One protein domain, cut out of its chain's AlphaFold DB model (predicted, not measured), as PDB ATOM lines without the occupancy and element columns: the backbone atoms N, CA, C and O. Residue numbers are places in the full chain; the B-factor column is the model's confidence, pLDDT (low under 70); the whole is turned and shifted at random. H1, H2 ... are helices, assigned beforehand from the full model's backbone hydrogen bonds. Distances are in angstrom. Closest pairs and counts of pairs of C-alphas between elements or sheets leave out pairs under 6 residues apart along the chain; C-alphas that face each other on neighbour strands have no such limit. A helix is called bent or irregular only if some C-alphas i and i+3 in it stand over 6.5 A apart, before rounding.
ATOM      1  N   ASP A   2     -37.910 -27.321 -33.215       83.19
ATOM      2  CA  ASP A   2     -37.480 -28.726 -33.335       83.19
ATOM      3  C   ASP A   2     -37.032 -29.249 -31.956       83.19
ATOM      4  O   ASP A   2     -36.288 -28.567 -31.247       83.19
ATOM      5  N   LEU A   3     -37.479 -30.451 -31.576       84.31
ATOM      6  CA  LEU A   3     -37.098 -31.118 -30.327       84.31
ATOM      7  C   LEU A   3     -35.571 -31.219 -30.192       84.31
ATOM      8  O   LEU A   3     -35.035 -31.066 -29.096       84.31
ATOM      9  N   LYS A   4     -34.853 -31.394 -31.311       82.19
ATOM     10  CA  LYS A   4     -33.382 -31.408 -31.330       82.19
ATOM     11  C   LYS A   4     -32.776 -30.080 -30.874       82.19
ATOM     12  O   LYS A   4     -31.773 -30.076 -30.163       82.19
ATOM     13  N   MET A   5     -33.380 -28.958 -31.267       82.88
ATOM     14  CA  MET A   5     -32.921 -27.623 -30.870       82.88
ATOM     15  C   MET A   5     -33.210 -27.358 -29.394       82.88
ATOM     16  O   MET A   5     -32.359 -26.812 -28.699       82.88
ATOM     17  N   LEU A   6     -34.367 -27.808 -28.898       86.62
ATOM     18  CA  LEU A   6     -34.710 -27.709 -27.477       86.62
ATOM     19  C   LEU A   6     -33.723 -28.481 -26.608       86.62
ATOM     20  O   LEU A   6     -33.181 -27.924 -25.655       86.62
ATOM     21  N   LEU A   7     -33.438 -29.729 -26.986       87.50
ATOM     22  CA  LEU A   7     -32.472 -30.560 -26.284       87.50
ATOM     23  C   LEU A   7     -31.073 -29.938 -26.315       87.50
ATOM     24  O   LEU A   7     -30.383 -29.950 -25.301       87.50
ATOM     25  N   ARG A   8     -30.659 -29.345 -27.445       87.12
ATOM     26  CA  ARG A   8     -29.379 -28.628 -27.508       87.12
ATOM     27  C   ARG A   8     -29.330 -27.498 -26.488       87.12
ATOM     28  O   ARG A   8     -28.374 -27.445 -25.725       87.12
ATOM     29  N   TYR A   9     -30.333 -26.623 -26.462       91.62
ATOM     30  CA  TYR A   9     -30.347 -25.495 -25.528       91.62
ATOM     31  C   TYR A   9     -30.340 -25.983 -24.084       91.62
ATOM     32  O   TYR A   9     -29.547 -25.513 -23.276       91.62
ATOM     33  N   GLN A  10     -31.142 -26.998 -23.774       91.56
ATOM     34  CA  GLN A  10     -31.141 -27.598 -22.449       91.56
ATOM     35  C   GLN A  10     -29.753 -28.124 -22.060       91.56
ATOM     36  O   GLN A  10     -29.290 -27.839 -20.956       91.56
ATOM     37  N   ILE A  11     -29.059 -28.839 -22.954       90.25
ATOM     38  CA  ILE A  11     -27.700 -29.337 -22.695       90.25
ATOM     39  C   ILE A  11     -26.728 -28.170 -22.493       90.25
ATOM     40  O   ILE A  11     -26.015 -28.157 -21.494       90.25
ATOM     41  N   SER A  12     -26.706 -27.176 -23.384       91.75
ATOM     42  CA  SER A  12     -25.769 -26.049 -23.293       91.75
ATOM     43  C   SER A  12     -25.944 -25.229 -22.024       91.75
ATOM     44  O   SER A  12     -24.959 -24.914 -21.358       91.75
ATOM     45  N   GLY A  13     -27.186 -24.941 -21.635       91.06
ATOM     46  CA  GLY A  13     -27.444 -24.262 -20.372       91.06
ATOM     47  C   GLY A  13     -27.133 -25.126 -19.155       91.06
ATOM     48  O   GLY A  13     -26.607 -24.609 -18.176       91.06
ATOM     49  N   SER A  14     -27.376 -26.438 -19.215       91.81
ATOM     50  CA  SER A  14     -27.030 -27.347 -18.110       91.81
ATOM     51  C   SER A  14     -25.519 -27.419 -17.909       91.81
ATOM     52  O   SER A  14     -25.047 -27.376 -16.778       91.81
ATOM     53  N   VAL A  15     -24.749 -27.469 -19.002       90.44
ATOM     54  CA  VAL A  15     -23.281 -27.431 -18.961       90.44
ATOM     55  C   VAL A  15     -22.794 -26.105 -18.382       90.44
ATOM     56  O   VAL A  15     -21.922 -26.109 -17.520       90.44
ATOM     57  N   PHE A  16     -23.376 -24.980 -18.802       92.88
ATOM     58  CA  PHE A  16     -23.070 -23.670 -18.225       92.88
ATOM     59  C   PHE A  16     -23.325 -23.634 -16.714       92.88
ATOM     60  O   PHE A  16     -22.436 -23.248 -15.961       92.88
ATOM     61  N   ILE A  17     -24.504 -24.076 -16.265       90.81
ATOM     62  CA  ILE A  17     -24.861 -24.100 -14.840       90.81
ATOM     63  C   ILE A  17     -23.897 -25.008 -14.073       90.81
ATOM     64  O   ILE A  17     -23.389 -24.601 -13.035       90.81
ATOM     65  N   ALA A  18     -23.591 -26.199 -14.593       88.25
ATOM     66  CA  ALA A  18     -22.656 -27.122 -13.957       88.25
ATOM     67  C   ALA A  18     -21.268 -26.491 -13.767       88.25
ATOM     68  O   ALA A  18     -20.715 -26.563 -12.673       88.25
ATOM     69  N   TRP A  19     -20.728 -25.825 -14.794       90.00
ATOM     70  CA  TRP A  19     -19.457 -25.103 -14.684       90.00
ATOM     71  C   TRP A  19     -19.531 -23.929 -13.712       90.00
ATOM     72  O   TRP A  19     -18.615 -23.743 -12.919       90.00
ATOM     73  N   PHE A  20     -20.615 -23.157 -13.741       88.69
ATOM     74  CA  PHE A  20     -20.800 -22.026 -12.839       88.69
ATOM     75  C   PHE A  20     -20.828 -22.478 -11.373       88.69
ATOM     76  O   PHE A  20     -20.107 -21.927 -10.546       88.69
ATOM     77  N   LEU A  21     -21.605 -23.519 -11.066       89.06
ATOM     78  CA  LEU A  21     -21.672 -24.110  -9.731       89.06
ATOM     79  C   LEU A  21     -20.329 -24.705  -9.311       89.06
ATOM     80  O   LEU A  21     -19.924 -24.535  -8.165       89.06
ATOM     81  N   LEU A  22     -19.623 -25.359 -10.238       87.31
ATOM     82  CA  LEU A  22     -18.279 -25.865  -9.988       87.31
ATOM     83  C   LEU A  22     -17.336 -24.727  -9.584       87.31
ATOM     84  O   LEU A  22     -16.655 -24.849  -8.573       87.31
ATOM     85  N   PHE A  23     -17.320 -23.614 -10.321       85.56
ATOM     86  CA  PHE A  23     -16.489 -22.462  -9.971       85.56
ATOM     87  C   PHE A  23     -16.891 -21.867  -8.623       85.56
ATOM     88  O   PHE A  23     -16.037 -21.742  -7.746       85.56
ATOM     89  N   HIS A  24     -18.184 -21.611  -8.423       86.94
ATOM     90  CA  HIS A  24     -18.710 -21.041  -7.189       86.94
ATOM     91  C   HIS A  24     -18.352 -21.883  -5.959       86.94
ATOM     92  O   HIS A  24     -17.723 -21.396  -5.021       86.94
ATOM     93  N   TYR A  25     -18.659 -23.179  -5.973       87.19
ATOM     94  CA  TYR A  25     -18.374 -24.029  -4.822       87.19
ATOM     95  C   TYR A  25     -16.899 -24.393  -4.687       87.19
ATOM     96  O   TYR A  25     -16.471 -24.657  -3.566       87.19
ATOM     97  N   SER A  26     -16.094 -24.355  -5.752       85.19
ATOM     98  CA  SER A  26     -14.649 -24.605  -5.639       85.19
ATOM     99  C   SER A  26     -13.916 -23.581  -4.767       85.19
ATOM    100  O   SER A  26     -12.852 -23.891  -4.230       85.19
ATOM    101  N   VAL A  27     -14.469 -22.372  -4.615       83.88
ATOM    102  CA  VAL A  27     -13.905 -21.319  -3.755       83.88
ATOM    103  C   VAL A  27     -14.411 -21.427  -2.314       83.88
ATOM    104  O   VAL A  27     -13.690 -21.076  -1.386       83.88
ATOM    105  N   HIS A  28     -15.610 -21.977  -2.108       82.19
ATOM    106  CA  HIS A  28     -16.266 -22.055  -0.796       82.19
ATOM    107  C   HIS A  28     -16.294 -23.461  -0.178       82.19
ATOM    108  O   HIS A  28     -17.020 -23.695   0.793       82.19
ATOM    109  N   SER A  29     -15.564 -24.421  -0.748       87.69
ATOM    110  CA  SER A  29     -15.524 -25.801  -0.250       87.69
ATOM    111  C   SER A  29     -14.131 -26.166   0.228       87.69
ATOM    112  O   SER A  29     -13.134 -25.766  -0.375       87.69
ATOM    113  N   ALA A  30     -14.066 -26.925   1.321       84.31
ATOM    114  CA  ALA A  30     -12.794 -27.348   1.905       84.31
ATOM    115  C   ALA A  30     -12.084 -28.394   1.029       84.31
ATOM    116  O   ALA A  30     -10.858 -28.399   0.920       84.31
ATOM    117  N   ASP A  31     -12.865 -29.264   0.386       89.50
ATOM    118  CA  ASP A  31     -12.389 -30.307  -0.512       89.50
ATOM    119  C   ASP A  31     -13.406 -30.610  -1.631       89.50
ATOM    120  O   ASP A  31     -14.471 -29.995  -1.744       89.50
ATOM    121  N   PHE A  32     -13.057 -31.561  -2.501       79.81
ATOM    122  CA  PHE A  32     -13.902 -31.975  -3.621       79.81
ATOM    123  C   PHE A  32     -15.196 -32.676  -3.176       79.81
ATOM    124  O   PHE A  32     -16.210 -32.566  -3.866       79.81
ATOM    125  N   ALA A  33     -15.178 -33.404  -2.055       88.19
ATOM    126  CA  ALA A  33     -16.346 -34.136  -1.578       88.19
ATOM    127  C   ALA A  33     -17.420 -33.169  -1.059       88.19
ATOM    128  O   ALA A  33     -18.582 -33.307  -1.430       88.19
ATOM    129  N   ASP A  34     -17.015 -32.152  -0.296       85.75
ATOM    130  CA  ASP A  34     -17.867 -31.046   0.158       85.75
ATOM    131  C   ASP A  34     -18.433 -30.231  -1.020       85.75
ATOM    132  O   ASP A  34     -19.611 -29.880  -1.061       85.75
ATOM    133  N   MET A  35     -17.621 -29.993  -2.053       87.19
ATOM    134  CA  MET A  35     -18.100 -29.351  -3.279       87.19
ATOM    135  C   MET A  35     -19.173 -30.197  -3.984       87.19
ATOM    136  O   MET A  35     -20.198 -29.673  -4.423       87.19
ATOM    137  N   ALA A  36     -18.958 -31.511  -4.096       83.00
ATOM    138  CA  ALA A  36     -19.886 -32.415  -4.767       83.00
ATOM    139  C   ALA A  36     -21.230 -32.522  -4.030       83.00
ATOM    140  O   ALA A  36     -22.276 -32.518  -4.680       83.00
ATOM    141  N   THR A  37     -21.227 -32.577  -2.695       87.12
ATOM    142  CA  THR A  37     -22.465 -32.609  -1.901       87.12
ATOM    143  C   THR A  37     -23.261 -31.317  -2.059       87.12
ATOM    144  O   THR A  37     -24.458 -31.387  -2.327       87.12
ATOM    145  N   LYS A  38     -22.603 -30.152  -2.010       86.31
ATOM    146  CA  LYS A  38     -23.239 -28.841  -2.237       86.31
ATOM    147  C   LYS A  38     -23.867 -28.720  -3.628       86.31
ATOM    148  O   LYS A  38     -24.980 -28.221  -3.757       86.31
ATOM    149  N   ILE A  39     -23.190 -29.213  -4.669       84.06
ATOM    150  CA  ILE A  39     -23.733 -29.220  -6.039       84.06
ATOM    151  C   ILE A  39     -24.965 -30.132  -6.145       84.06
ATOM    152  O   ILE A  39     -25.924 -29.776  -6.828       84.06
ATOM    153  N   MET A  40     -24.951 -31.296  -5.485       82.31
ATOM    154  CA  MET A  40     -26.069 -32.249  -5.524       82.31
ATOM    155  C   MET A  40     -27.300 -31.792  -4.728       82.31
ATOM    156  O   MET A  40     -28.403 -32.230  -5.049       82.31
ATOM    157  N   ASP A  41     -27.126 -30.929  -3.724       82.38
ATOM    158  CA  ASP A  41     -28.213 -30.436  -2.863       82.38
ATOM    159  C   ASP A  41     -29.049 -29.316  -3.512       82.38
ATOM    160  O   ASP A  41     -30.176 -29.032  -3.102       82.38
ATOM    161  N   ILE A  42     -28.547 -28.688  -4.581       77.38
ATOM    162  CA  ILE A  42     -29.325 -27.696  -5.329       77.38
ATOM    163  C   ILE A  42     -30.544 -28.380  -5.943       77.38
ATOM    164  O   ILE A  42     -30.413 -29.316  -6.732       77.38
ATOM    165  N   SER A  43     -31.736 -27.852  -5.640       61.03
ATOM    166  CA  SER A  43     -33.003 -28.299  -6.219       61.03
ATOM    167  C   SER A  43     -32.915 -28.300  -7.751       61.03
ATOM    168  O   SER A  43     -33.053 -27.266  -8.417       61.03
ATOM    169  N   SER A  44     -32.668 -29.482  -8.308       67.25
ATOM    170  CA  SER A  44     -32.267 -29.707  -9.698       67.25
ATOM    171  C   SER A  44     -33.300 -29.227 -10.717       67.25
ATOM    172  O   SER A  44     -32.955 -28.932 -11.860       67.25
ATOM    173  N   LEU A  45     -34.559 -29.072 -10.303       64.94
ATOM    174  CA  LEU A  45     -35.655 -28.678 -11.181       64.94
ATOM    175  C   LEU A  45     -35.597 -27.200 -11.601       64.94
ATOM    176  O   LEU A  45     -35.788 -26.901 -12.778       64.94
ATOM    177  N   ALA A  46     -35.295 -26.275 -10.684       72.81
ATOM    178  CA  ALA A  46     -35.227 -24.846 -11.011       72.81
ATOM    179  C   ALA A  46     -34.030 -24.533 -11.925       72.81
ATOM    180  O   ALA A  46     -34.164 -23.812 -12.914       72.81
ATOM    181  N   ALA A  47     -32.881 -25.157 -11.644       76.88
ATOM    182  CA  ALA A  47     -31.702 -25.094 -12.501       76.88
ATOM    183  C   ALA A  47     -31.995 -25.645 -13.910       76.88
ATOM    184  O   ALA A  47     -31.628 -25.026 -14.908       76.88
ATOM    185  N   LEU A  48     -32.728 -26.759 -14.010       74.94
ATOM    186  CA  LEU A  48     -33.099 -27.356 -15.295       74.94
ATOM    187  C   LEU A  48     -34.032 -26.458 -16.120       74.94
ATOM    188  O   LEU A  48     -33.883 -26.374 -17.339       74.94
ATOM    189  N   VAL A  49     -34.970 -25.759 -15.473       79.31
ATOM    190  CA  VAL A  49     -35.868 -24.803 -16.146       79.31
ATOM    191  C   VAL A  49     -35.082 -23.600 -16.678       79.31
ATOM    192  O   VAL A  49     -35.301 -23.178 -17.813       79.31
ATOM    193  N   MET A  50     -34.117 -23.094 -15.905       85.19
ATOM    194  CA  MET A  50     -33.248 -21.984 -16.320       85.19
ATOM    195  C   MET A  50     -32.215 -22.378 -17.385       85.19
ATOM    196  O   MET A  50     -31.721 -21.514 -18.112       85.19
ATOM    197  N   ALA A  51     -31.916 -23.670 -17.541       88.81
ATOM    198  CA  ALA A  51     -30.971 -24.148 -18.544       88.81
ATOM    199  C   ALA A  51     -31.422 -23.825 -19.979       88.81
ATOM    200  O   ALA A  51     -30.607 -23.446 -20.814       88.81
ATOM    201  N   ILE A  52     -32.717 -23.921 -20.288       87.56
ATOM    202  CA  ILE A  52     -33.212 -23.679 -21.652       87.56
ATOM    203  C   ILE A  52     -32.934 -22.238 -22.126       87.56
ATOM    204  O   ILE A  52     -32.298 -22.089 -23.174       87.56
ATOM    205  N   PRO A  53     -33.356 -21.171 -21.412       86.44
ATOM    206  CA  PRO A  53     -33.080 -19.804 -21.851       86.44
ATOM    207  C   PRO A  53     -31.579 -19.486 -21.876       86.44
ATOM    208  O   PRO A  53     -31.119 -18.842 -22.818       86.44
ATOM    209  N   LEU A  54     -30.795 -19.982 -20.912       87.94
ATOM    210  CA  LEU A  54     -29.339 -19.795 -20.907       87.94
ATOM    211  C   LEU A  54     -28.677 -20.449 -22.121       87.94
ATOM    212  O   LEU A  54     -27.893 -19.813 -22.822       87.94
ATOM    213  N   GLY A  55     -29.027 -21.698 -22.423       90.25
ATOM    214  CA  GLY A  55     -28.486 -22.390 -23.585       90.25
ATOM    215  C   GLY A  55     -28.907 -21.765 -24.910       90.25
ATOM    216  O   GLY A  55     -28.106 -21.741 -25.841       90.25
ATOM    217  N   ALA A  56     -30.115 -21.200 -24.992       88.50
ATOM    218  CA  ALA A  56     -30.535 -20.432 -26.159       88.50
ATOM    219  C   ALA A  56     -29.643 -19.195 -26.366       88.50
ATOM    220  O   ALA A  56     -29.205 -18.951 -27.488       88.50
ATOM    221  N   ILE A  57     -29.320 -18.451 -25.301       82.38
ATOM    222  CA  ILE A  57     -28.415 -17.289 -25.364       82.38
ATOM    223  C   ILE A  57     -27.010 -17.710 -25.811       82.38
ATOM    224  O   ILE A  57     -26.463 -17.122 -26.745       82.38
ATOM    225  N   ILE A  58     -26.444 -18.752 -25.192       88.00
ATOM    226  CA  ILE A  58     -25.121 -19.299 -25.544       88.00
ATOM    227  C   ILE A  58     -25.089 -19.678 -27.028       88.00
ATOM    228  O   ILE A  58     -24.168 -19.303 -27.751       88.00
ATOM    229  N   HIS A  59     -26.134 -20.350 -27.503       89.19
ATOM    230  CA  HIS A  59     -26.248 -20.725 -28.902       89.19
ATOM    231  C   HIS A  59     -26.348 -19.514 -29.846       89.19
ATOM    232  O   HIS A  59     -25.741 -19.502 -30.912       89.19
ATOM    233  N   GLN A  60     -27.080 -18.455 -29.486       83.50
ATOM    234  CA  GLN A  60     -27.128 -17.250 -30.327       83.50
ATOM    235  C   GLN A  60     -25.759 -16.562 -30.422       83.50
ATOM    236  O   GLN A  60     -25.377 -16.075 -31.495       83.50
ATOM    237  N   PHE A  61     -24.986 -16.565 -29.335       79.81
ATOM    238  CA  PHE A  61     -23.608 -16.083 -29.366       79.81
ATOM    239  C   PHE A  61     -22.732 -16.928 -30.286       79.81
ATOM    240  O   PHE A  61     -22.001 -16.365 -31.102       79.81
ATOM    241  N   SER A  62     -22.819 -18.256 -30.223       84.69
ATOM    242  CA  SER A  62     -22.023 -19.108 -31.106       84.69
ATOM    243  C   SER A  62     -22.401 -18.968 -32.571       84.69
ATOM    244  O   SER A  62     -21.507 -18.891 -33.412       84.69
ATOM    245  N   VAL A  63     -23.694 -18.856 -32.891       80.12
ATOM    246  CA  VAL A  63     -24.173 -18.563 -34.249       80.12
ATOM    247  C   VAL A  63     -23.598 -17.238 -34.739       80.12
ATOM    248  O   VAL A  63     -23.106 -17.152 -35.863       80.12
ATOM    249  N   THR A  64     -23.600 -16.210 -33.889       75.69
ATOM    250  CA  THR A  64     -23.042 -14.894 -34.222       75.69
ATOM    251  C   THR A  64     -21.536 -14.970 -34.468       75.69
ATOM    252  O   THR A  64     -21.069 -14.487 -35.498       75.69
ATOM    253  N   ILE A  65     -20.780 -15.625 -33.583       75.19
ATOM    254  CA  ILE A  65     -19.328 -15.817 -33.720       75.19
ATOM    255  C   ILE A  65     -19.016 -16.595 -35.000       75.19
ATOM    256  O   ILE A  65     -18.193 -16.158 -35.804       75.19
ATOM    257  N   LYS A  66     -19.713 -17.712 -35.237       75.56
ATOM    258  CA  LYS A  66     -19.574 -18.509 -36.458       75.56
ATOM    259  C   LYS A  66     -19.841 -17.642 -37.687       75.56
ATOM    260  O   LYS A  66     -19.025 -17.599 -38.602       75.56
ATOM    261  N   ASN A  67     -20.950 -16.910 -37.705       69.25
ATOM    262  CA  ASN A  67     -21.314 -16.054 -38.831       69.25
ATOM    263  C   ASN A  67     -20.345 -14.897 -39.045       69.25
ATOM    264  O   ASN A  67     -20.131 -14.512 -40.187       69.25
ATOM    265  N   GLN A  68     -19.720 -14.362 -38.002       69.00
ATOM    266  CA  GLN A  68     -18.661 -13.372 -38.159       69.00
ATOM    267  C   GLN A  68     -17.389 -14.007 -38.730       69.00
ATOM    268  O   GLN A  68     -16.836 -13.485 -39.693       69.00
ATOM    269  N   ILE A  69     -16.955 -15.159 -38.211       67.44
ATOM    270  CA  ILE A  69     -15.753 -15.853 -38.696       67.44
ATOM    271  C   ILE A  69     -15.932 -16.281 -40.159       67.44
ATOM    272  O   ILE A  69     -15.154 -15.885 -41.023       67.44
ATOM    273  N   PHE A  70     -16.982 -17.044 -40.462       62.81
ATOM    274  CA  PHE A  70     -17.223 -17.576 -41.806       62.81
ATOM    275  C   PHE A  70     -17.828 -16.546 -42.758       62.81
ATOM    276  O   PHE A  70     -17.580 -16.604 -43.957       62.81
ATOM    277  N   GLY A  71     -18.583 -15.571 -42.250       58.88
ATOM    278  CA  GLY A  71     -19.097 -14.469 -43.057       58.88
ATOM    279  C   GLY A  71     -18.008 -13.493 -43.489       58.88
ATOM    280  O   GLY A  71     -18.185 -12.828 -44.505       58.88
ATOM    281  N   LEU A  72     -16.877 -13.409 -42.786       57.16
ATOM    282  CA  LEU A  72     -15.711 -12.640 -43.237       57.16
ATOM    283  C   LEU A  72     -14.792 -13.441 -44.177       57.16
ATOM    284  O   LEU A  72     -14.013 -12.836 -44.911       57.16
ATOM    285  N   CYS A  73     -14.901 -14.769 -44.201       55.25
ATOM    286  CA  CYS A  73     -14.195 -15.630 -45.150       55.25
ATOM    287  C   CYS A  73     -14.929 -15.707 -46.507       55.25
ATOM    288  O   CYS A  73     -16.153 -15.594 -46.584       55.25
ATOM    289  N   GLU A  74     -14.193 -15.968 -47.599       53.94
ATOM    290  CA  GLU A  74     -14.783 -16.299 -48.917       53.94
ATOM    291  C   GLU A  74     -15.618 -17.595 -48.879       53.94
ATOM    292  O   GLU A  74     -16.472 -17.822 -49.734       53.94
ATOM    293  N   GLU A  75     -15.453 -18.409 -47.831       56.53
ATOM    294  CA  GLU A  75     -16.237 -19.615 -47.534       56.53
ATOM    295  C   GLU A  75     -17.613 -19.282 -46.939       56.53
ATOM    296  O   GLU A  75     -18.083 -19.878 -45.970       56.53
ATOM    297  N   SER A  76     -18.291 -18.320 -47.563       57.72
ATOM    298  CA  SER A  76     -19.626 -17.865 -47.182       57.72
ATOM    299  C   SER A  76     -20.669 -18.988 -47.148       57.72
ATOM    300  O   SER A  76     -21.707 -18.817 -46.521       57.72
ATOM    301  N   TYR A  77     -20.403 -20.136 -47.788       57.44
ATOM    302  CA  TYR A  77     -21.293 -21.304 -47.815       57.44
ATOM    303  C   TYR A  77     -21.335 -22.062 -46.484       57.44
ATOM    304  O   TYR A  77     -22.246 -22.854 -46.269       57.44
ATOM    305  N   LEU A  78     -20.374 -21.811 -45.588       60.03
ATOM    306  CA  LEU A  78     -20.359 -22.332 -44.218       60.03
ATOM    307  C   LEU A  78     -21.034 -21.381 -43.217       60.03
ATOM    308  O   LEU A  78     -21.281 -21.767 -42.069       60.03
ATOM    309  N   SER A  79     -21.325 -20.143 -43.629       61.88
ATOM    310  CA  SER A  79     -22.076 -19.193 -42.815       61.88
ATOM    311  C   SER A  79     -23.554 -19.574 -42.803       61.88
ATOM    312  O   SER A  79     -24.136 -19.884 -43.836       61.88
ATOM    313  N   ASP A  80     -24.176 -19.472 -41.631       60.31
ATOM    314  CA  ASP A  80     -25.623 -19.607 -41.469       60.31
ATOM    315  C   ASP A  80     -26.352 -18.278 -41.762       60.31
ATOM    316  O   ASP A  80     -27.539 -18.132 -41.473       60.31
ATOM    317  N   SER A  81     -25.650 -17.277 -42.315       57.12
ATOM    318  CA  SER A  81     -26.236 -15.992 -42.685       57.12
ATOM    319  C   SER A  81     -27.111 -16.138 -43.934       57.12
ATOM    320  O   SER A  81     -26.592 -16.470 -45.002       57.12
ATOM    321  N   PRO A  82     -28.411 -15.800 -43.865       48.34
ATOM    322  CA  PRO A  82     -29.311 -15.874 -45.018       48.34
ATOM    323  C   PRO A  82     -28.962 -14.858 -46.120       48.34
ATOM    324  O   PRO A  82     -29.416 -14.991 -47.256       48.34
ATOM    325  N   LEU A  83     -28.170 -13.828 -45.795       41.72
ATOM    326  CA  LEU A  83     -27.855 -12.705 -46.685       41.72
ATOM    327  C   LEU A  83     -26.723 -13.000 -47.670       41.72
ATOM    328  O   LEU A  83     -26.652 -12.366 -48.723       41.72
ATOM    329  N   LYS A  84     -25.859 -13.974 -47.376       49.00
ATOM    330  CA  LYS A  84     -24.922 -14.496 -48.366       49.00
ATOM    331  C   LYS A  84     -25.583 -15.733 -48.951       49.00
ATOM    332  O   LYS A  84     -25.843 -16.695 -48.245       49.00
ATOM    333  N   LYS A  85     -25.880 -15.695 -50.248       46.97
ATOM    334  CA  LYS A  85     -26.585 -16.741 -51.001       46.97
ATOM    335  C   LYS A  85     -25.652 -17.789 -51.647       46.97
ATOM    336  O   LYS A  85     -25.668 -17.887 -52.868       46.97
ATOM    337  N   PRO A  86     -24.858 -18.612 -50.939       49.53
ATOM    338  CA  PRO A  86     -24.258 -19.770 -51.591       49.53
ATOM    339  C   PRO A  86     -25.259 -20.894 -51.719       49.53
ATOM    340  O   PRO A  86     -25.365 -21.459 -52.787       49.53
ATOM    341  N   THR A  87     -26.061 -21.189 -50.696       51.38
ATOM    342  CA  THR A  87     -26.907 -22.388 -50.732       51.38
ATOM    343  C   THR A  87     -27.975 -22.282 -51.811       51.38
ATOM    344  O   THR A  87     -28.128 -23.217 -52.576       51.38
ATOM    345  N   SER A  88     -28.634 -21.128 -51.975       53.19
ATOM    346  CA  SER A  88     -29.610 -20.936 -53.060       53.19
ATOM    347  C   SER A  88     -28.972 -20.722 -54.433       53.19
ATOM    348  O   SER A  88     -29.558 -21.151 -55.415       53.19
ATOM    349  N   ALA A  89     -27.786 -20.111 -54.542       56.31
ATOM    350  CA  ALA A  89     -27.105 -19.970 -55.831       56.31
ATOM    351  C   ALA A  89     -26.477 -21.289 -56.302       56.31
ATOM    352  O   ALA A  89     -26.546 -21.594 -57.483       56.31
ATOM    353  N   ILE A  90     -25.927 -22.087 -55.385       57.03
ATOM    354  CA  ILE A  90     -25.407 -23.437 -55.623       57.03
ATOM    355  C   ILE A  90     -26.573 -24.390 -55.907       57.03
ATOM    356  O   ILE A  90     -26.515 -25.111 -56.898       57.03
ATOM    357  N   LEU A  91     -27.667 -24.349 -55.129       59.19
ATOM    358  CA  LEU A  91     -28.876 -25.120 -55.449       59.19
ATOM    359  C   LEU A  91     -29.460 -24.710 -56.799       59.19
ATOM    360  O   LEU A  91     -29.779 -25.590 -57.581       59.19
ATOM    361  N   ASN A  92     -29.577 -23.413 -57.101       59.59
ATOM    362  CA  ASN A  92     -30.083 -22.959 -58.398       59.59
ATOM    363  C   ASN A  92     -29.121 -23.320 -59.536       59.59
ATOM    364  O   ASN A  92     -29.575 -23.657 -60.620       59.59
ATOM    365  N   TYR A  93     -27.807 -23.287 -59.309       61.50
ATOM    366  CA  TYR A  93     -26.815 -23.724 -60.290       61.50
ATOM    367  C   TYR A  93     -26.959 -25.221 -60.592       61.50
ATOM    368  O   TYR A  93     -27.034 -25.589 -61.760       61.50
ATOM    369  N   TYR A  94     -27.069 -26.081 -59.574       58.84
ATOM    370  CA  TYR A  94     -27.282 -27.518 -59.784       58.84
ATOM    371  C   TYR A  94     -28.662 -27.825 -60.361       58.84
ATOM    372  O   TYR A  94     -28.768 -28.613 -61.297       58.84
ATOM    373  N   ALA A  95     -29.706 -27.168 -59.856       62.34
ATOM    374  CA  ALA A  95     -31.064 -27.328 -60.350       62.34
ATOM    375  C   ALA A  95     -31.185 -26.915 -61.819       62.34
ATOM    376  O   ALA A  95     -31.942 -27.556 -62.528       62.34
ATOM    377  N   ASN A  96     -30.435 -25.906 -62.282       61.66
ATOM    378  CA  ASN A  96     -30.503 -25.418 -63.663       61.66
ATOM    379  C   ASN A  96     -29.537 -26.129 -64.630       61.66
ATOM    380  O   ASN A  96     -29.849 -26.205 -65.814       61.66
ATOM    381  N   ASN A  97     -28.389 -26.649 -64.171       60.25
ATOM    382  CA  ASN A  97     -27.366 -27.238 -65.056       60.25
ATOM    383  C   ASN A  97     -27.418 -28.772 -65.191       60.25
ATOM    384  O   ASN A  97     -26.750 -29.312 -66.067       60.25
ATOM    385  N   LEU A  98     -28.193 -29.485 -64.365       57.00
ATOM    386  CA  LEU A  98     -28.321 -30.955 -64.424       57.00
ATOM    387  C   LEU A  98     -29.633 -31.450 -65.071       57.00
ATOM    388  O   LEU A  98     -29.933 -32.644 -65.008       57.00
ATOM    389  N   ILE A  99     -30.423 -30.562 -65.690       52.53
ATOM    390  CA  ILE A  99     -31.750 -30.902 -66.227       52.53
ATOM    391  C   ILE A  99     -31.643 -31.674 -67.553       52.53
ATOM    392  O   ILE A  99     -31.548 -31.085 -68.628       52.53
ATOM    393  N   GLY A 100     -31.753 -32.999 -67.461       53.22
ATOM    394  CA  GLY A 100     -32.537 -33.814 -68.392       53.22
ATOM    395  C   GLY A 100     -33.823 -34.234 -67.667       53.22
ATOM    396  O   GLY A 100     -33.785 -34.458 -66.461       53.22
ATOM    397  N   ASP A 101     -34.971 -34.271 -68.341       55.25
ATOM    398  CA  ASP A 101     -36.293 -34.243 -67.678       55.25
ATOM    399  C   ASP A 101     -36.582 -35.417 -66.711       55.25
ATOM    400  O   ASP A 101     -37.326 -35.231 -65.751       55.25
ATOM    401  N   ASP A 102     -35.910 -36.563 -66.870       58.09
ATOM    402  CA  ASP A 102     -36.053 -37.740 -65.992       58.09
ATOM    403  C   ASP A 102     -35.077 -37.761 -64.789       58.09
ATOM    404  O   ASP A 102     -35.196 -38.602 -63.899       58.09
ATOM    405  N   SER A 103     -34.109 -36.835 -64.709       56.19
ATOM    406  CA  SER A 103     -33.112 -36.775 -63.618       56.19
ATOM    407  C   SER A 103     -33.500 -35.840 -62.463       56.19
ATOM    408  O   SER A 103     -32.774 -35.743 -61.467       56.19
ATOM    409  N   LYS A 104     -34.635 -35.133 -62.563       56.06
ATOM    410  CA  LYS A 104     -35.062 -34.123 -61.576       56.06
ATOM    411  C   LYS A 104     -35.308 -34.694 -60.178       56.06
ATOM    412  O   LYS A 104     -34.933 -34.053 -59.197       56.06
ATOM    413  N   GLU A 105     -35.905 -35.879 -60.073       58.69
ATOM    414  CA  GLU A 105     -36.286 -36.463 -58.777       58.69
ATOM    415  C   GLU A 105     -35.060 -36.993 -58.008       58.69
ATOM    416  O   GLU A 105     -34.870 -36.667 -56.835       58.69
ATOM    417  N   ILE A 106     -34.142 -37.672 -58.710       58.62
ATOM    418  CA  ILE A 106     -32.863 -38.166 -58.164       58.62
ATOM    419  C   ILE A 106     -31.986 -37.001 -57.671       58.62
ATOM    420  O   ILE A 106     -31.345 -37.087 -56.620       58.62
ATOM    421  N   ASN A 107     -31.985 -35.876 -58.391       64.25
ATOM    422  CA  ASN A 107     -31.218 -34.695 -58.001       64.25
ATOM    423  C   ASN A 107     -31.783 -33.999 -56.752       64.25
ATOM    424  O   ASN A 107     -31.009 -33.473 -55.948       64.25
ATOM    425  N   LEU A 108     -33.104 -34.019 -56.537       68.81
ATOM    426  CA  LEU A 108     -33.717 -33.414 -55.350       68.81
ATOM    427  C   LEU A 108     -33.384 -34.204 -54.074       68.81
ATOM    428  O   LEU A 108     -33.043 -33.606 -53.050       68.81
ATOM    429  N   GLU A 109     -33.434 -35.538 -54.135       71.50
ATOM    430  CA  GLU A 109     -33.048 -36.398 -53.009       71.50
ATOM    431  C   GLU A 109     -31.571 -36.234 -52.649       71.50
ATOM    432  O   GLU A 109     -31.223 -36.120 -51.471       71.50
ATOM    433  N   TYR A 110     -30.698 -36.150 -53.656       68.75
ATOM    434  CA  TYR A 110     -29.272 -35.935 -53.440       68.75
ATOM    435  C   TYR A 110     -28.972 -34.558 -52.826       68.75
ATOM    436  O   TYR A 110     -28.182 -34.452 -51.883       68.75
ATOM    437  N   LEU A 111     -29.645 -33.499 -53.288       66.75
ATOM    438  CA  LEU A 111     -29.527 -32.163 -52.696       66.75
ATOM    439  C   LEU A 111     -30.011 -32.138 -51.244       66.75
ATOM    440  O   LEU A 111     -29.337 -31.566 -50.384       66.75
ATOM    441  N   LYS A 112     -31.133 -32.804 -50.951       72.69
ATOM    442  CA  LYS A 112     -31.639 -32.962 -49.584       72.69
ATOM    443  C   LYS A 112     -30.636 -33.710 -48.705       72.69
ATOM    444  O   LYS A 112     -30.349 -33.262 -47.600       72.69
ATOM    445  N   TYR A 113     -30.028 -34.779 -49.219       75.44
ATOM    446  CA  TYR A 113     -28.974 -35.517 -48.524       75.44
ATOM    447  C   TYR A 113     -27.762 -34.633 -48.185       75.44
ATOM    448  O   TYR A 113     -27.280 -34.660 -47.049       75.44
ATOM    449  N   ILE A 114     -27.284 -33.812 -49.129       69.44
ATOM    450  CA  ILE A 114     -26.188 -32.864 -48.877       69.44
ATOM    451  C   ILE A 114     -26.605 -31.836 -47.820       69.44
ATOM    452  O   ILE A 114     -25.868 -31.614 -46.858       69.44
ATOM    453  N   GLN A 115     -27.787 -31.234 -47.955       72.25
ATOM    454  CA  GLN A 115     -28.289 -30.249 -46.998       72.25
ATOM    455  C   GLN A 115     -28.415 -30.836 -45.586       72.25
ATOM    456  O   GLN A 115     -28.001 -30.196 -44.613       72.25
ATOM    457  N   ASP A 116     -28.910 -32.066 -45.461       71.94
ATOM    458  CA  ASP A 116     -29.015 -32.781 -44.191       71.94
ATOM    459  C   ASP A 116     -27.630 -33.067 -43.594       71.94
ATOM    460  O   ASP A 116     -27.427 -32.925 -42.384       71.94
ATOM    461  N   LYS A 117     -26.636 -33.420 -44.421       74.12
ATOM    462  CA  LYS A 117     -25.245 -33.603 -43.976       74.12
ATOM    463  C   LYS A 117     -24.632 -32.306 -43.454       74.12
ATOM    464  O   LYS A 117     -24.071 -32.322 -42.359       74.12
ATOM    465  N   ILE A 118     -24.783 -31.193 -44.175       70.06
ATOM    466  CA  ILE A 118     -24.282 -29.873 -43.751       70.06
ATOM    467  C   ILE A 118     -24.965 -29.439 -42.446       70.06
ATOM    468  O   ILE A 118     -24.303 -29.032 -41.490       70.06
ATOM    469  N   THR A 119     -26.288 -29.594 -42.364       71.50
ATOM    470  CA  THR A 119     -27.081 -29.226 -41.179       71.50
ATOM    471  C   THR A 119     -26.690 -30.054 -39.953       71.50
ATOM    472  O   THR A 119     -26.561 -29.519 -38.846       71.50
ATOM    473  N   ASN A 120     -26.447 -31.354 -40.137       74.69
ATOM    474  CA  ASN A 120     -25.938 -32.222 -39.078       74.69
ATOM    475  C   ASN A 120     -24.531 -31.813 -38.637       74.69
ATOM    476  O   ASN A 120     -24.250 -31.791 -37.442       74.69
ATOM    477  N   LEU A 121     -23.653 -31.446 -39.569       70.62
ATOM    478  CA  LEU A 121     -22.297 -31.048 -39.216       70.62
ATOM    479  C   LEU A 121     -22.270 -29.721 -38.444       70.62
ATOM    480  O   LEU A 121     -21.641 -29.634 -37.392       70.62
ATOM    481  N   ASN A 122     -23.042 -28.727 -38.893       73.19
ATOM    482  CA  ASN A 122     -23.270 -27.487 -38.146       73.19
ATOM    483  C   ASN A 122     -23.816 -27.785 -36.749       73.19
ATOM    484  O   ASN A 122     -23.394 -27.193 -35.759       73.19
ATOM    485  N   SER A 123     -24.716 -28.759 -36.656       76.12
ATOM    486  CA  SER A 123     -25.277 -29.188 -35.386       76.12
ATOM    487  C   SER A 123     -24.241 -29.749 -34.410       76.12
ATOM    488  O   SER A 123     -24.287 -29.428 -33.220       76.12
ATOM    489  N   PHE A 124     -23.287 -30.542 -34.898       78.31
ATOM    490  CA  PHE A 124     -22.172 -31.026 -34.084       78.31
ATOM    491  C   PHE A 124     -21.201 -29.913 -33.702       78.31
ATOM    492  O   PHE A 124     -20.773 -29.871 -32.548       78.31
ATOM    493  N   TYR A 125     -20.887 -29.008 -34.633       80.25
ATOM    494  CA  TYR A 125     -20.051 -27.841 -34.355       80.25
ATOM    495  C   TYR A 125     -20.630 -27.026 -33.199       80.25
ATOM    496  O   TYR A 125     -19.943 -26.813 -32.204       80.25
ATOM    497  N   TYR A 126     -21.907 -26.650 -33.288       81.56
ATOM    498  CA  TYR A 126     -22.569 -25.867 -32.252       81.56
ATOM    499  C   TYR A 126     -22.616 -26.600 -30.926       81.56
ATOM    500  O   TYR A 126     -22.178 -26.052 -29.929       81.56
ATOM    501  N   MET A 127     -23.030 -27.869 -30.900       81.81
ATOM    502  CA  MET A 127     -23.046 -28.626 -29.646       81.81
ATOM    503  C   MET A 127     -21.667 -28.630 -28.965       81.81
ATOM    504  O   MET A 127     -21.576 -28.488 -27.750       81.81
ATOM    505  N   ARG A 128     -20.580 -28.765 -29.729       81.25
ATOM    506  CA  ARG A 128     -19.224 -28.783 -29.167       81.25
ATOM    507  C   ARG A 128     -18.721 -27.403 -28.780       81.25
ATOM    508  O   ARG A 128     -18.122 -27.270 -27.723       81.25
ATOM    509  N   PHE A 129     -18.928 -26.394 -29.616       83.88
ATOM    510  CA  PHE A 129     -18.466 -25.039 -29.337       83.88
ATOM    511  C   PHE A 129     -19.257 -24.412 -28.182       83.88
ATOM    512  O   PHE A 129     -18.653 -23.862 -27.262       83.88
ATOM    513  N   ASP A 130     -20.582 -24.590 -28.179       87.06
ATOM    514  CA  ASP A 130     -21.487 -24.130 -27.125       87.06
ATOM    515  C   ASP A 130     -21.093 -24.764 -25.787       87.06
ATOM    516  O   ASP A 130     -20.885 -24.054 -24.811       87.06
ATOM    517  N   ASN A 131     -20.917 -26.090 -25.743       87.19
ATOM    518  CA  ASN A 131     -20.728 -26.818 -24.482       87.19
ATOM    519  C   ASN A 131     -19.262 -26.913 -24.042       87.19
ATOM    520  O   ASN A 131     -18.965 -26.916 -22.853       87.19
ATOM    521  N   GLY A 132     -18.340 -27.057 -24.991       78.81
ATOM    522  CA  GLY A 132     -16.926 -27.321 -24.726       78.81
ATOM    523  C   GLY A 132     -16.080 -26.064 -24.558       78.81
ATOM    524  O   GLY A 132     -14.989 -26.151 -24.001       78.81
ATOM    525  N   PHE A 133     -16.561 -24.910 -25.026       81.44
ATOM    526  CA  PHE A 133     -15.819 -23.652 -24.941       81.44
ATOM    527  C   PHE A 133     -16.666 -22.511 -24.386       81.44
ATOM    528  O   PHE A 133     -16.326 -21.941 -23.350       81.44
ATOM    529  N   LEU A 134     -17.781 -22.191 -25.045       82.81
ATOM    530  CA  LEU A 134     -18.516 -20.964 -24.766       82.81
ATOM    531  C   LEU A 134     -19.237 -21.005 -23.412       82.81
ATOM    532  O   LEU A 134     -19.153 -20.044 -22.656       82.81
ATOM    533  N   ALA A 135     -19.880 -22.120 -23.064       88.56
ATOM    534  CA  ALA A 135     -20.521 -22.310 -21.765       88.56
ATOM    535  C   ALA A 135     -19.521 -22.212 -20.591       88.56
ATOM    536  O   ALA A 135     -19.769 -21.396 -19.708       88.56
ATOM    537  N   PRO A 136     -18.379 -22.937 -20.574       82.44
ATOM    538  CA  PRO A 136     -17.354 -22.758 -19.542       82.44
ATOM    539  C   PRO A 136     -16.815 -21.325 -19.454       82.44
ATOM    540  O   PRO A 136     -16.625 -20.807 -18.355       82.44
ATOM    541  N   LEU A 137     -16.571 -20.676 -20.599       80.62
ATOM    542  CA  LEU A 137     -16.043 -19.311 -20.655       80.62
ATOM    543  C   LEU A 137     -17.033 -18.291 -20.082       80.62
ATOM    544  O   LEU A 137     -16.655 -17.426 -19.300       80.62
ATOM    545  N   LEU A 138     -18.306 -18.389 -20.459       84.50
ATOM    546  CA  LEU A 138     -19.340 -17.502 -19.935       84.50
ATOM    547  C   LEU A 138     -19.617 -17.793 -18.457       84.50
ATOM    548  O   LEU A 138     -19.869 -16.864 -17.695       84.50
ATOM    549  N   ALA A 139     -19.560 -19.062 -18.042       87.38
ATOM    550  CA  ALA A 139     -19.751 -19.457 -16.650       87.38
ATOM    551  C   ALA A 139     -18.635 -18.910 -15.757       87.38
ATOM    552  O   ALA A 139     -18.922 -18.385 -14.686       87.38
ATOM    553  N   SER A 140     -17.378 -18.974 -16.208       82.25
ATOM    554  CA  SER A 140     -16.259 -18.385 -15.470       82.25
ATOM    555  C   SER A 140     -16.375 -16.864 -15.414       82.25
ATOM    556  O   SER A 140     -16.236 -16.292 -14.338       82.25
ATOM    557  N   ALA A 141     -16.713 -16.208 -16.529       78.31
ATOM    558  CA  ALA A 141     -16.920 -14.761 -16.565       78.31
ATOM    559  C   ALA A 141     -18.041 -14.306 -15.614       78.31
ATOM    560  O   ALA A 141     -17.873 -13.317 -14.903       78.31
ATOM    561  N   LEU A 142     -19.165 -15.034 -15.566       84.50
ATOM    562  CA  LEU A 142     -20.261 -14.736 -14.642       84.50
ATOM    563  C   LEU A 142     -19.874 -15.017 -13.187       84.50
ATOM    564  O   LEU A 142     -20.216 -14.230 -12.311       84.50
ATOM    565  N   PHE A 143     -19.159 -16.114 -12.924       84.75
ATOM    566  CA  PHE A 143     -18.650 -16.418 -11.588       84.75
ATOM    567  C   PHE A 143     -17.754 -15.284 -11.085       84.75
ATOM    568  O   PHE A 143     -18.027 -14.727 -10.028       84.75
ATOM    569  N   TYR A 144     -16.765 -14.870 -11.880       75.88
ATOM    570  CA  TYR A 144     -15.912 -13.740 -11.523       75.88
ATOM    571  C   TYR A 144     -16.707 -12.445 -11.372       75.88
ATOM    572  O   TYR A 144     -16.415 -11.682 -10.468       75.88
ATOM    573  N   TYR A 145     -17.727 -12.194 -12.197       74.75
ATOM    574  CA  TYR A 145     -18.591 -11.020 -12.029       74.75
ATOM    575  C   TYR A 145     -19.301 -10.990 -10.670       74.75
ATOM    576  O   TYR A 145     -19.444  -9.921 -10.087       74.75
ATOM    577  N   ILE A 146     -19.746 -12.148 -10.180       80.69
ATOM    578  CA  ILE A 146     -20.475 -12.260  -8.912       80.69
ATOM    579  C   ILE A 146     -19.516 -12.254  -7.713       80.69
ATOM    580  O   ILE A 146     -19.842 -11.661  -6.691       80.69
ATOM    581  N   ASP A 147     -18.354 -12.899  -7.837       76.62
ATOM    582  CA  ASP A 147     -17.408 -13.120  -6.733       76.62
ATOM    583  C   ASP A 147     -16.332 -12.021  -6.620       76.62
ATOM    584  O   ASP A 147     -15.748 -11.814  -5.560       76.62
ATOM    585  N   SER A 148     -16.046 -11.273  -7.696       64.25
ATOM    586  CA  SER A 148     -15.030 -10.219  -7.652       64.25
ATOM    587  C   SER A 148     -15.595  -8.914  -7.091       64.25
ATOM    588  O   SER A 148     -16.362  -8.225  -7.758       64.25
TER     589      SER A 148
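AT A GLANCE: This is residues 2 to 148 of the 366 residues of an uncharacterized protein of Proteobacteria bacterium (UniProt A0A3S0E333). The arm H5a of the longest helix, H5, runs from one end of a long rod, where H4 folds back along it, to just past the middle, where its last residues meet H1 and H3, which cross as an X; from there H1 and the arm H5b, packed on it, run on toward the other end, where H2 lies. The short H2 packs on the last residues of H1. The printed part has 147 residues, with five named helices in the order H1 to H5 and no named strand: all helix. It is loose, with a radius of gyration of the C-alphas of 21.1 A and spans of 73 by 29 by 21 A.

HOW THE PARTS SIT: By its hydrogen bonds H5, residues 104 to 147, was assigned as one helix, but it is bent: C-alphas 132 and 135 are 6.8 A apart, and its arms H5a, residues 104 to 132, and H5b, residues 135 to 147, stand at a shallow tilt of 30 degrees. H1, residues 3 to 28, touches H5b with residues 12 to 24 alone, closest at the C-alphas of Phe 16 and Ala 135, 4.6 A. Residues 47 to 59 alone of H3, residues 44 to 72, touch H1, about perpendicular at 73 degrees; the closest C-alphas are those of Gly 13 and Gly 55, 3.9 A. H2, residues 32 to 41, touches H1 at a steep tilt of 49 degrees, with Tyr 25 and Met 35 closest, their C-alphas 5.5 A apart. H4, residues 86 to 97, and H5a are a helical hairpin, opposite ways at 16 degrees, and only just touch, with 3 pairs of C-alphas within 8 A, closest Leu 91 and Leu 111 at 7.6 A. Every O i to N i+4 pair is within hydrogen-bond range in H2, H4, H5a and H5b; in H1 20 of 22 are, in H3 23 of 25.

IN THESE COORDINATES: H1 begins at C-alpha 3, (-37.098, -31.118, -30.327), and is 37.3 A long; H3 is 41.1 A, with a kink of 34 degrees near residue 51. H5a is 41.6 A and H5b 17.9 A, ending at C-alpha 147, (-17.408, -13.120, -6.733).

THE WHOLE: The C-alphas of Ala 30 and Asp 101, the two farthest apart, are 73.8 A apart. The printed part has no cut; the link from H3 to H4, 13 residues, is long. Mean pLDDT of the printed part is 74.9, with 49 residues under 70, among them residues 67 to 108.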